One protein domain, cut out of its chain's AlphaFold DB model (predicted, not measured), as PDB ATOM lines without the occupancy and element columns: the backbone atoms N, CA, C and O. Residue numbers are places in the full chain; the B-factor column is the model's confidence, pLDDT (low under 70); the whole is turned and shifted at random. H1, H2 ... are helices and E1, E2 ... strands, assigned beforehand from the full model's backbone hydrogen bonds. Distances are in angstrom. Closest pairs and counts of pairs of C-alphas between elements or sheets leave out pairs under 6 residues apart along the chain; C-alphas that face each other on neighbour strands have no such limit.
ATOM      1  N   GLU A   7     149.081 220.352 225.676       93.62
ATOM      2  CA  GLU A   7     149.497 220.085 224.303       93.62
ATOM      3  C   GLU A   7     150.920 220.582 224.069       93.62
ATOM      4  O   GLU A   7     151.400 221.475 224.772       93.62
ATOM      5  N   TYR A   8     151.574 220.006 223.063       93.56
ATOM      6  CA  TYR A   8     152.969 220.270 222.740       93.56
ATOM      7  C   TYR A   8     153.122 220.662 221.276       93.56
ATOM      8  O   TYR A   8     152.418 220.145 220.407       93.56
ATOM      9  N   LYS A   9     154.073 221.554 221.005       90.69
ATOM     10  CA  LYS A   9     154.387 222.022 219.656       90.69
ATOM     11  C   LYS A   9     155.878 222.261 219.509       90.69
ATOM     12  O   LYS A   9     156.460 222.993 220.300       90.69
ATOM     13  N   ASP A  10     156.467 221.706 218.459       91.12
ATOM     14  CA  ASP A  10     157.881 221.900 218.145       91.12
ATOM     15  C   ASP A  10     158.023 222.934 217.018       91.12
ATOM     16  O   ASP A  10     157.322 222.878 216.004       91.12
ATOM     17  N   ILE A  11     158.921 223.904 217.196       88.25
ATOM     18  CA  ILE A  11     159.216 224.946 216.206       88.25
ATOM     19  C   ILE A  11     160.681 224.860 215.834       88.25
ATOM     20  O   ILE A  11     161.536 224.983 216.705       88.25
ATOM     21  N   SER A  12     160.975 224.746 214.539       87.62
ATOM     22  CA  SER A  12     162.343 224.931 214.060       87.62
ATOM     23  C   SER A  12     162.694 226.420 213.980       87.62
ATOM     24  O   SER A  12     162.029 227.212 213.309       87.62
ATOM     25  N   LEU A  13     163.779 226.783 214.653       84.69
ATOM     26  CA  LEU A  13     164.446 228.080 214.645       84.69
ATOM     27  C   LEU A  13     165.160 228.381 213.325       84.69
ATOM     28  O   LEU A  13     165.502 229.531 213.068       84.69
ATOM     29  N   THR A  14     165.343 227.378 212.465       81.31
ATOM     30  CA  THR A  14     165.964 227.556 211.144       81.31
ATOM     31  C   THR A  14     165.090 228.360 210.174       81.31
ATOM     32  O   THR A  14     165.577 228.861 209.156       81.31
ATOM     33  N   SER A  15     163.798 228.525 210.481       77.88
ATOM     34  CA  SER A  15     162.894 229.328 209.663       77.88
ATOM     35  C   SER A  15     163.129 230.829 209.862       77.88
ATOM     36  O   SER A  15     163.270 231.318 210.982       77.88
ATOM     37  N   LYS A  16     163.092 231.602 208.767       80.12
ATOM     38  CA  LYS A  16     163.323 233.065 208.774       80.12
ATOM     39  C   LYS A  16     162.350 233.849 209.667       80.12
ATOM     40  O   LYS A  16     162.628 234.991 210.019       80.12
ATOM     41  N   ASP A  17     161.206 233.263 209.996       84.75
ATOM     42  CA  ASP A  17     160.144 233.824 210.829       84.75
ATOM     43  C   ASP A  17     160.078 233.206 212.239       84.75
ATOM     44  O   ASP A  17     159.171 233.541 213.002       84.75
ATOM     45  N   ALA A  18     161.033 232.356 212.628       84.81
ATOM     46  CA  ALA A  18     160.983 231.629 213.895       84.81
ATOM     47  C   ALA A  18     160.908 232.545 215.127       84.81
ATOM     48  O   ALA A  18     160.037 232.361 215.977       84.81
ATOM     49  N   SER A  19     161.743 233.586 215.204       85.94
ATOM     50  CA  SER A  19     161.709 234.554 216.315       85.94
ATOM     51  C   SER A  19     160.383 235.317 216.388       85.94
ATOM     52  O   SER A  19     159.905 235.649 217.474       85.94
ATOM     53  N   TYR A  20     159.764 235.589 215.237       87.94
ATOM     54  CA  TYR A  20     158.464 236.253 215.171       87.94
ATOM     55  C   TYR A  20     157.343 235.319 215.642       87.94
ATOM     56  O   TYR A  20     156.542 235.703 216.495       87.94
ATOM     57  N   ARG A  21     157.343 234.070 215.162       89.12
ATOM     58  CA  ARG A  21     156.409 233.021 215.584       89.12
ATOM     59  C   ARG A  21     156.504 232.735 217.079       89.12
ATOM     60  O   ARG A  21     155.481 232.725 217.747       89.12
ATOM     61  N   LEU A  22     157.708 232.596 217.632       89.31
ATOM     62  CA  LEU A  22     157.905 232.378 219.070       89.31
ATOM     63  C   LEU A  22     157.315 233.503 219.923       89.31
ATOM     64  O   LEU A  22     156.655 233.242 220.926       89.31
ATOM     65  N   ASN A  23     157.515 234.759 219.519       90.75
ATOM     66  CA  ASN A  23     156.930 235.897 220.225       90.75
ATOM     67  C   ASN A  23     155.400 235.946 220.103       90.75
ATOM     68  O   ASN A  23     154.734 236.369 221.048       90.75
ATOM     69  N   ALA A  24     154.842 235.520 218.967       90.88
ATOM     70  CA  ALA A  24     153.400 235.418 218.784       90.88
ATOM     71  C   ALA A  24     152.802 234.294 219.642       90.88
ATOM     72  O   ALA A  24     151.857 234.542 220.387       90.88
ATOM     73  N   TYR A  25     153.400 233.102 219.633       92.19
ATOM     74  CA  TYR A  25     152.897 231.943 220.372       92.19
ATOM     75  C   TYR A  25     152.827 232.170 221.887       92.19
ATOM     76  O   TYR A  25     151.872 231.718 222.515       92.19
ATOM     77  N   LYS A  26     153.732 232.974 222.465       90.31
ATOM     78  CA  LYS A  26     153.628 233.415 223.871       90.31
ATOM     79  C   LYS A  26     152.306 234.125 224.190       90.31
ATOM     80  O   LYS A  26     151.801 234.015 225.301       90.31
ATOM     81  N   ARG A  27     151.724 234.854 223.229       90.69
ATOM     82  CA  ARG A  27     150.427 235.538 223.401       90.69
ATOM     83  C   ARG A  27     149.262 234.551 223.421       90.69
ATOM     84  O   ARG A  27     148.267 234.809 224.093       90.69
ATOM     85  N   PHE A  28     149.420 233.415 222.746       92.19
ATOM     86  CA  PHE A  28     148.428 232.343 222.661       92.19
ATOM     87  C   PHE A  28     148.628 231.276 223.747       92.19
ATOM     88  O   PHE A  28     148.188 230.143 223.575       92.19
ATOM     89  N   GLY A  29     149.326 231.612 224.837       91.38
ATOM     90  CA  GLY A  29     149.503 230.729 225.990       91.38
ATOM     91  C   GLY A  29     150.543 229.624 225.815       91.38
ATOM     92  O   GLY A  29     150.601 228.732 226.655       91.38
ATOM     93  N   TRP A  30     151.348 229.661 224.750       95.50
ATOM     94  CA  TRP A  30     152.450 228.718 224.588       95.50
ATOM     95  C   TRP A  30     153.673 229.140 225.400       95.50
ATOM     96  O   TRP A  30     154.147 230.275 225.307       95.50
ATOM     97  N   GLU A  31     154.239 228.187 226.126       93.25
ATOM     98  CA  GLU A  31     155.430 228.359 226.950       93.25
ATOM     99  C   GLU A  31     156.555 227.455 226.464       93.25
ATOM    100  O   GLU A  31     156.330 226.297 226.132       93.25
ATOM    101  N   THR A  32     157.778 227.973 226.430       92.12
ATOM    102  CA  THR A  32     158.959 227.187 226.069       92.12
ATOM    103  C   THR A  32     159.382 226.292 227.223       92.12
ATOM    104  O   THR A  32     159.606 226.792 228.324       92.12
ATOM    105  N   ILE A  33     159.540 224.996 226.952       92.81
ATOM    106  CA  ILE A  33     159.967 224.011 227.956       92.81
ATOM    107  C   ILE A  33     161.283 223.321 227.637       92.81
ATOM    108  O   ILE A  33     161.946 222.852 228.555       92.81
ATOM    109  N   ASP A  34     161.662 223.258 226.362       89.81
ATOM    110  CA  ASP A  34     162.914 222.635 225.942       89.81
ATOM    111  C   ASP A  34     163.430 223.276 224.648       89.81
ATOM    112  O   ASP A  34     162.649 223.831 223.865       89.81
ATOM    113  N   ALA A  35     164.741 223.212 224.429       87.62
ATOM    114  CA  ALA A  35     165.401 223.720 223.234       87.62
ATOM    115  C   ALA A  35     166.579 222.817 222.841       87.62
ATOM    116  O   ALA A  35     167.543 222.671 223.591       87.62
ATOM    117  N   TRP A  36     166.526 222.262 221.631       88.50
ATOM    118  CA  TRP A  36     167.590 221.437 221.056       88.50
ATOM    119  C   TRP A  36     168.359 222.235 220.013       88.50
ATOM    120  O   TRP A  36     167.787 222.612 218.992       88.50
ATOM    121  N   MET A  37     169.653 222.453 220.252       78.50
ATOM    122  CA  MET A  37     170.530 223.251 219.376       78.50
ATOM    123  C   MET A  37     171.523 222.408 218.553       78.50
ATOM    124  O   MET A  37     172.394 222.952 217.885       78.50
ATOM    125  N   ASP A  38     171.417 221.074 218.596       71.81
ATOM    126  CA  ASP A  38     172.457 220.201 218.028       71.81
ATOM    127  C   ASP A  38     172.162 219.724 216.592       71.81
ATOM    128  O   ASP A  38     173.093 219.478 215.833       71.81
ATOM    129  N   ASN A  39     170.889 219.586 216.186       58.94
ATOM    130  CA  ASN A  39     170.488 219.024 214.880       58.94
ATOM    131  C   ASN A  39     169.205 219.678 214.329       58.94
ATOM    132  O   ASN A  39     168.162 219.036 214.209       58.94
ATOM    133  N   GLY A  40     169.276 220.966 213.981       65.88
ATOM    134  CA  GLY A  40     168.175 221.679 213.315       65.88
ATOM    135  C   GLY A  40     167.418 222.677 214.188       65.88
ATOM    136  O   GLY A  40     166.255 222.952 213.879       65.88
ATOM    137  N   ASP A  41     168.085 223.185 215.235       83.75
ATOM    138  CA  ASP A  41     167.668 224.238 216.166       83.75
ATOM    139  C   ASP A  41     166.158 224.282 216.358       83.75
ATOM    140  O   ASP A  41     165.450 224.928 215.592       83.75
ATOM    141  N   SER A  42     165.630 223.574 217.348       89.06
ATOM    142  CA  SER A  42     164.190 223.539 217.592       89.06
ATOM    143  C   SER A  42     163.850 223.798 219.044       89.06
ATOM    144  O   SER A  42     164.630 223.517 219.949       89.06
ATOM    145  N   VAL A  43     162.678 224.380 219.257       91.06
ATOM    146  CA  VAL A  43     162.152 224.709 220.577       91.06
ATOM    147  C   VAL A  43     160.834 223.985 220.754       91.06
ATOM    148  O   VAL A  43     159.952 224.101 219.898       91.06
ATOM    149  N   ARG A  44     160.690 223.276 221.874       93.00
ATOM    150  CA  ARG A  44     159.424 222.680 222.287       93.00
ATOM    151  C   ARG A  44     158.645 223.655 223.143       93.00
ATOM    152  O   ARG A  44     159.140 224.189 224.140       93.00
ATOM    153  N   LEU A  45     157.401 223.856 222.747       94.44
ATOM    154  CA  LEU A  45     156.411 224.634 223.459       94.44
ATOM    155  C   LEU A  45     155.370 223.714 224.092       94.44
ATOM    156  O   LEU A  45     155.064 222.656 223.541       94.44
ATOM    157  N   GLN A  46     154.791 224.151 225.205       94.81
ATOM    158  CA  GLN A  46     153.617 223.537 225.813       94.81
ATOM    159  C   GLN A  46     152.515 224.568 226.058       94.81
ATOM    160  O   GLN A  46     152.807 225.747 226.264       94.81
ATOM    161  N   ARG A  47     151.260 224.125 226.088       94.56
ATOM    162  CA  ARG A  47     150.110 224.958 226.463       94.56
ATOM    163  C   ARG A  47     149.078 224.134 227.239       94.56
ATOM    164  O   ARG A  47     148.790 223.010 226.832       94.56
ATOM    165  N   PRO A  48     148.519 224.643 228.352       93.69
ATOM    166  CA  PRO A  48     147.520 223.911 229.128       93.69
ATOM    167  C   PRO A  48     146.164 223.855 228.410       93.69
ATOM    168  O   PRO A  48     145.587 224.892 228.077       93.69
ATOM    169  N   LEU A  49     145.624 222.646 228.237       91.62
ATOM    170  CA  LEU A  49     144.330 222.389 227.587       91.62
ATOM    171  C   LEU A  49     143.131 222.844 228.429       91.62
ATOM    172  O   LEU A  49     142.059 223.118 227.906       91.62
ATOM    173  N   ASN A  50     143.302 222.918 229.748       91.75
ATOM    174  CA  ASN A  50     142.252 223.297 230.693       91.75
ATOM    175  C   ASN A  50     142.209 224.808 230.984       91.75
ATOM    176  O   ASN A  50     141.495 225.237 231.892       91.75
ATOM    177  N   SER A  51     142.983 225.619 230.256       91.00
ATOM    178  CA  SER A  51     142.956 227.070 230.426       91.00
ATOM    179  C   SER A  51     141.573 227.627 230.068       91.00
ATOM    180  O   SER A  51     141.047 227.310 229.002       91.00
ATOM    181  N   PRO A  52     141.000 228.547 230.863       91.94
ATOM    182  CA  PRO A  52     139.739 229.209 230.510       91.94
ATOM    183  C   PRO A  52     139.849 230.071 229.241       91.94
ATOM    184  O   PRO A  52     138.838 230.503 228.698       91.94
ATOM    185  N   ARG A  53     141.075 230.346 228.770       93.06
ATOM    186  CA  ARG A  53     141.351 231.103 227.542       93.06
ATOM    187  C   ARG A  53     141.709 230.212 226.356       93.06
ATOM    188  O   ARG A  53     142.070 230.740 225.310       93.06
ATOM    189  N   TYR A  54     141.630 228.891 226.506       92.06
ATOM    190  CA  TYR A  54     142.083 227.939 225.495       92.06
ATOM    191  C   TYR A  54     141.431 228.169 224.125       92.06
ATOM    192  O   TYR A  54     142.127 228.332 223.123       92.06
ATOM    193  N   ASP A  55     140.103 228.293 224.091       92.88
ATOM    194  CA  ASP A  55     139.362 228.520 222.845       92.88
ATOM    195  C   ASP A  55     139.723 229.862 222.193       92.88
ATOM    196  O   ASP A  55     139.880 229.946 220.972       92.88
ATOM    197  N   GLN A  56     139.920 230.905 223.007       93.69
ATOM    198  CA  GLN A  56     140.373 232.214 222.533       93.69
ATOM    199  C   GLN A  56     141.763 232.107 221.897       93.69
ATOM    200  O   GLN A  56     141.977 232.600 220.791       93.69
ATOM    201  N   TRP A  57     142.701 231.453 222.579       94.81
ATOM    202  CA  TRP A  57     144.057 231.257 222.080       94.81
ATOM    203  C   TRP A  57     144.086 230.473 220.771       94.81
ATOM    204  O   TRP A  57     144.832 230.842 219.868       94.81
ATOM    205  N   ASN A  58     143.246 229.446 220.633       93.50
ATOM    206  CA  ASN A  58     143.134 228.688 219.389       93.50
ATOM    207  C   ASN A  58     142.598 229.534 218.228       93.50
ATOM    208  O   ASN A  58     143.113 229.435 217.113       93.50
ATOM    209  N   ALA A  59     141.592 230.377 218.469       93.25
ATOM    210  CA  ALA A  59     141.072 231.275 217.440       93.25
ATOM    211  C   ALA A  59     142.130 232.302 216.997       93.25
ATOM    212  O   ALA A  59     142.377 232.463 215.801       93.25
ATOM    213  N   GLU A  60     142.806 232.941 217.957       91.88
ATOM    214  CA  GLU A  60     143.863 233.925 217.691       91.88
ATOM    215  C   GLU A  60     145.064 233.305 216.956       91.88
ATOM    216  O   GLU A  60     145.604 233.908 216.026       91.88
ATOM    217  N   GLU A  61     145.455 232.082 217.325       93.06
ATOM    218  CA  GLU A  61     146.520 231.337 216.653       93.06
ATOM    219  C   GLU A  61     146.151 231.011 215.201       93.06
ATOM    220  O   GLU A  61     146.964 231.216 214.299       93.06
ATOM    221  N   GLN A  62     144.920 230.565 214.935       92.75
ATOM    222  CA  GLN A  62     144.477 230.294 213.566       92.75
ATOM    223  C   GLN A  62     144.490 231.548 212.689       92.75
ATOM    224  O   GLN A  62     144.904 231.483 211.530       92.75
ATOM    225  N   ASP A  63     144.040 232.685 213.216       91.81
ATOM    226  CA  ASP A  63     144.047 233.940 212.467       91.81
ATOM    227  C   ASP A  63     145.473 234.427 212.194       91.81
ATOM    228  O   ASP A  63     145.771 234.880 211.082       91.81
ATOM    229  N   PHE A  64     146.377 234.260 213.161       92.00
ATOM    230  CA  PHE A  64     147.801 234.522 212.986       92.00
ATOM    231  C   PHE A  64     148.417 233.650 211.881       92.00
ATOM    232  O   PHE A  64     149.063 234.177 210.972       92.00
ATOM    233  N   GLU A  65     148.177 232.338 211.901       89.94
ATOM    234  CA  GLU A  65     148.703 231.414 210.890       89.94
ATOM    235  C   GLU A  65     148.169 231.736 209.487       89.94
ATOM    236  O   GLU A  65     148.939 231.794 208.523       89.94
ATOM    237  N   ARG A  66     146.874 232.061 209.363       90.06
ATOM    238  CA  ARG A  66     146.288 232.516 208.089       90.06
ATOM    239  C   ARG A  66     146.918 233.821 207.601       90.06
ATOM    240  O   ARG A  66     147.123 233.990 206.398       90.06
ATOM    241  N   ALA A  67     147.209 234.764 208.499       87.75
ATOM    242  CA  ALA A  67     147.868 236.019 208.143       87.75
ATOM    243  C   ALA A  67     149.308 235.783 207.655       87.75
ATOM    244  O   ALA A  67     149.705 236.342 206.629       87.75
ATOM    245  N   MET A  68     150.053 234.904 208.331       86.38
ATOM    246  CA  MET A  68     151.403 234.495 207.936       86.38
ATOM    247  C   MET A  68     151.415 233.820 206.560       86.38
ATOM    248  O   MET A  68     152.215 234.189 205.696       86.38
ATOM    249  N   GLU A  69     150.481 232.901 206.305       85.94
ATOM    250  CA  GLU A  69     150.355 232.226 205.011       85.94
ATOM    251  C   GLU A  69     150.027 233.216 203.879       85.94
ATOM    252  O   GLU A  69     150.634 233.177 202.803       85.94
ATOM    253  N   ARG A  70     149.102 234.158 204.116       82.31
ATOM    254  CA  ARG A  70     148.764 235.215 203.146       82.31
ATOM    255  C   ARG A  70     149.953 236.125 202.849       82.31
ATOM    256  O   ARG A  70     150.182 236.443 201.682       82.31
ATOM    257  N   ALA A  71     150.718 236.521 203.866       78.81
ATOM    258  CA  ALA A  71     151.907 237.352 203.692       78.81
ATOM    259  C   ALA A  71     152.979 236.641 202.847       78.81
ATOM    260  O   ALA A  71     153.614 237.260 201.990       78.81
ATOM    261  N   GLN A  72     153.138 235.328 203.031       72.50
ATOM    262  CA  GLN A  72     154.073 234.527 202.248       72.50
ATOM    263  C   GLN A  72     153.617 234.365 200.788       72.50
ATOM    264  O   GLN A  72     154.417 234.566 199.872       72.50
ATOM    265  N   LYS A  73     152.324 234.094 200.553       65.38
ATOM    266  CA  LYS A  73     151.743 233.974 199.200       65.38
ATOM    267  C   LYS A  73     151.730 235.301 198.433       65.38
ATOM    268  O   LYS A  73     152.073 235.328 197.253       65.38
ATOM    269  N   GLY A  74     151.395 236.414 199.089       60.75
ATOM    270  CA  GLY A  74     151.372 237.744 198.465       60.75
ATOM    271  C   GLY A  74     152.752 238.215 197.996       60.75
ATOM    272  O   GLY A  74     152.869 238.867 196.958       60.75
ATOM    273  N   LYS A  75     153.817 237.818 198.705       56.81
ATOM    274  CA  LYS A  75     155.203 238.124 198.323       56.81
ATOM    275  C   LYS A  75     155.648 237.379 197.061       56.81
ATOM    276  O   LYS A  75     156.450 237.908 196.300       56.81
ATOM    277  N   PHE A  76     155.099 236.188 196.818       56.19
ATOM    278  CA  PHE A  76     155.403 235.379 195.635       56.19
ATOM    279  C   PHE A  76     154.766 235.949 194.359       56.19
ATOM    280  O   PHE A  76     155.350 235.870 193.287       56.19
ATOM    281  N   LEU A  77     153.591 236.581 194.459       54.88
ATOM    282  CA  LEU A  77     152.905 237.157 193.295       54.88
ATOM    283  C   LEU A  77     153.564 238.451 192.786       54.88
ATOM    284  O   LEU A  77     153.541 238.709 191.586       54.88
ATOM    285  N   MET A  78     154.209 239.234 193.659       50.88
ATOM    286  CA  MET A  78     154.904 240.470 193.259       50.88
ATOM    287  C   MET A  78     156.298 240.245 192.650       50.88
ATOM    288  O   MET A  78     156.821 241.138 191.990       50.88
ATOM    289  N   SER A  79     156.910 239.067 192.818       51.69
ATOM    290  CA  SER A  79     158.201 238.763 192.178       51.69
ATOM    291  C   SER A  79     158.080 238.342 190.710       51.69
ATOM    292  O   SER A  79     159.081 238.350 190.002       51.69
ATOM    293  N   PHE A  80     156.877 238.009 190.228       51.50
ATOM    294  CA  PHE A  80     156.648 237.633 188.825       51.50
ATOM    295  C   PHE A  80     156.234 238.803 187.920       51.50
ATOM    296  O   PHE A  80     156.216 238.645 186.704       51.50
TER     297      PHE A  80
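What this domain is: This is residues 7 to 80 of the 84 residues of an uncharacterized protein of Lactobacillus sharpeae JCM 1186 = DSM 20505 (UniProt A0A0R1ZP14). A small, twisted antiparallel sheet of three strands has one short helix, H1, packed over one face and the other face bare, while a long helix, H2, touches H1 near its own start and then runs on past the body. Residues 69 to 80, of which 69 to 78 belong to H2, stick out as a free arm. The printed part has 74 residues with two named helices and three named strands, along the chain E1, H1, E2, E3, H2; the sheet's order is E1, E3, E2, and the class is mixed, helices and strands. The whole is loose, with a radius of gyration of the C-alphas of 14.1 A, and flat, spanning 46 by 34 by 14 A.

How they stand to each other: In the sheet, E3, residues 42 to 48, is the inner strand, and E1, residues 7 to 12, and E2, residues 31 to 36, are the edge strands. E1 and E3 are antiparallel at 158 degrees, with N 9 and O 45 within hydrogen-bond range at 2.9 A and N 45 and O 9 at 2.8 A. E2 and E3 form a hairpin, antiparallel at 155 degrees, with N 31 and O 46 at 2.8 A and N 44 and O 34 at 2.8 A. The sheet is only just strongly twisted, its C-alphas lying up to 4.0 A off the best plane. H1, residues 18 to 28, is on the sheet at a height over the sheet of 9.0 A, making two layers, a helix on one face of a sheet. It lies over E3 and only just over E1, on which 3 of its C-alphas fall, and runs along the strands, at 6 degrees to E3 on the local plane. E1, H1 and E2 form a split strand-helix-strand unit, two strands running the same way with a helix between them in the chain and E3 between them in the sheet; its crossover is right-handed. H2, residues 54 to 78, touches H1 with residues 57 to 61 alone, at a shallow tilt of 30 degrees, opposite ways; the closest C-alphas are those of Phe 28 and Trp 57, 4.5 A apart. H2 is not on the sheet and is apart from E1 and E2. Of the O i to N i+4 pairs, 5 of 7 in H1 and 19 of 21 in H2 are within hydrogen-bond range.

Where its parts are: E3 measures 20.3 A from first to last C-alpha, E1 17.1 A and E2 15.2 A. E1 begins at C-alpha 7, (149.497, 220.085, 224.303). H1 measures 15.3 A and H2 36.9 A, the latter ending at C-alpha 78, (154.904, 240.470, 193.259).

The domain as a whole: The C-alphas of Asn 50 and Phe 80, the two farthest apart, are 46.5 A apart. The printed part has no cut, and the four links are tight. Mean pLDDT of the printed part is 84.9; residues 39 to 40 and 73 to 80 are under 70.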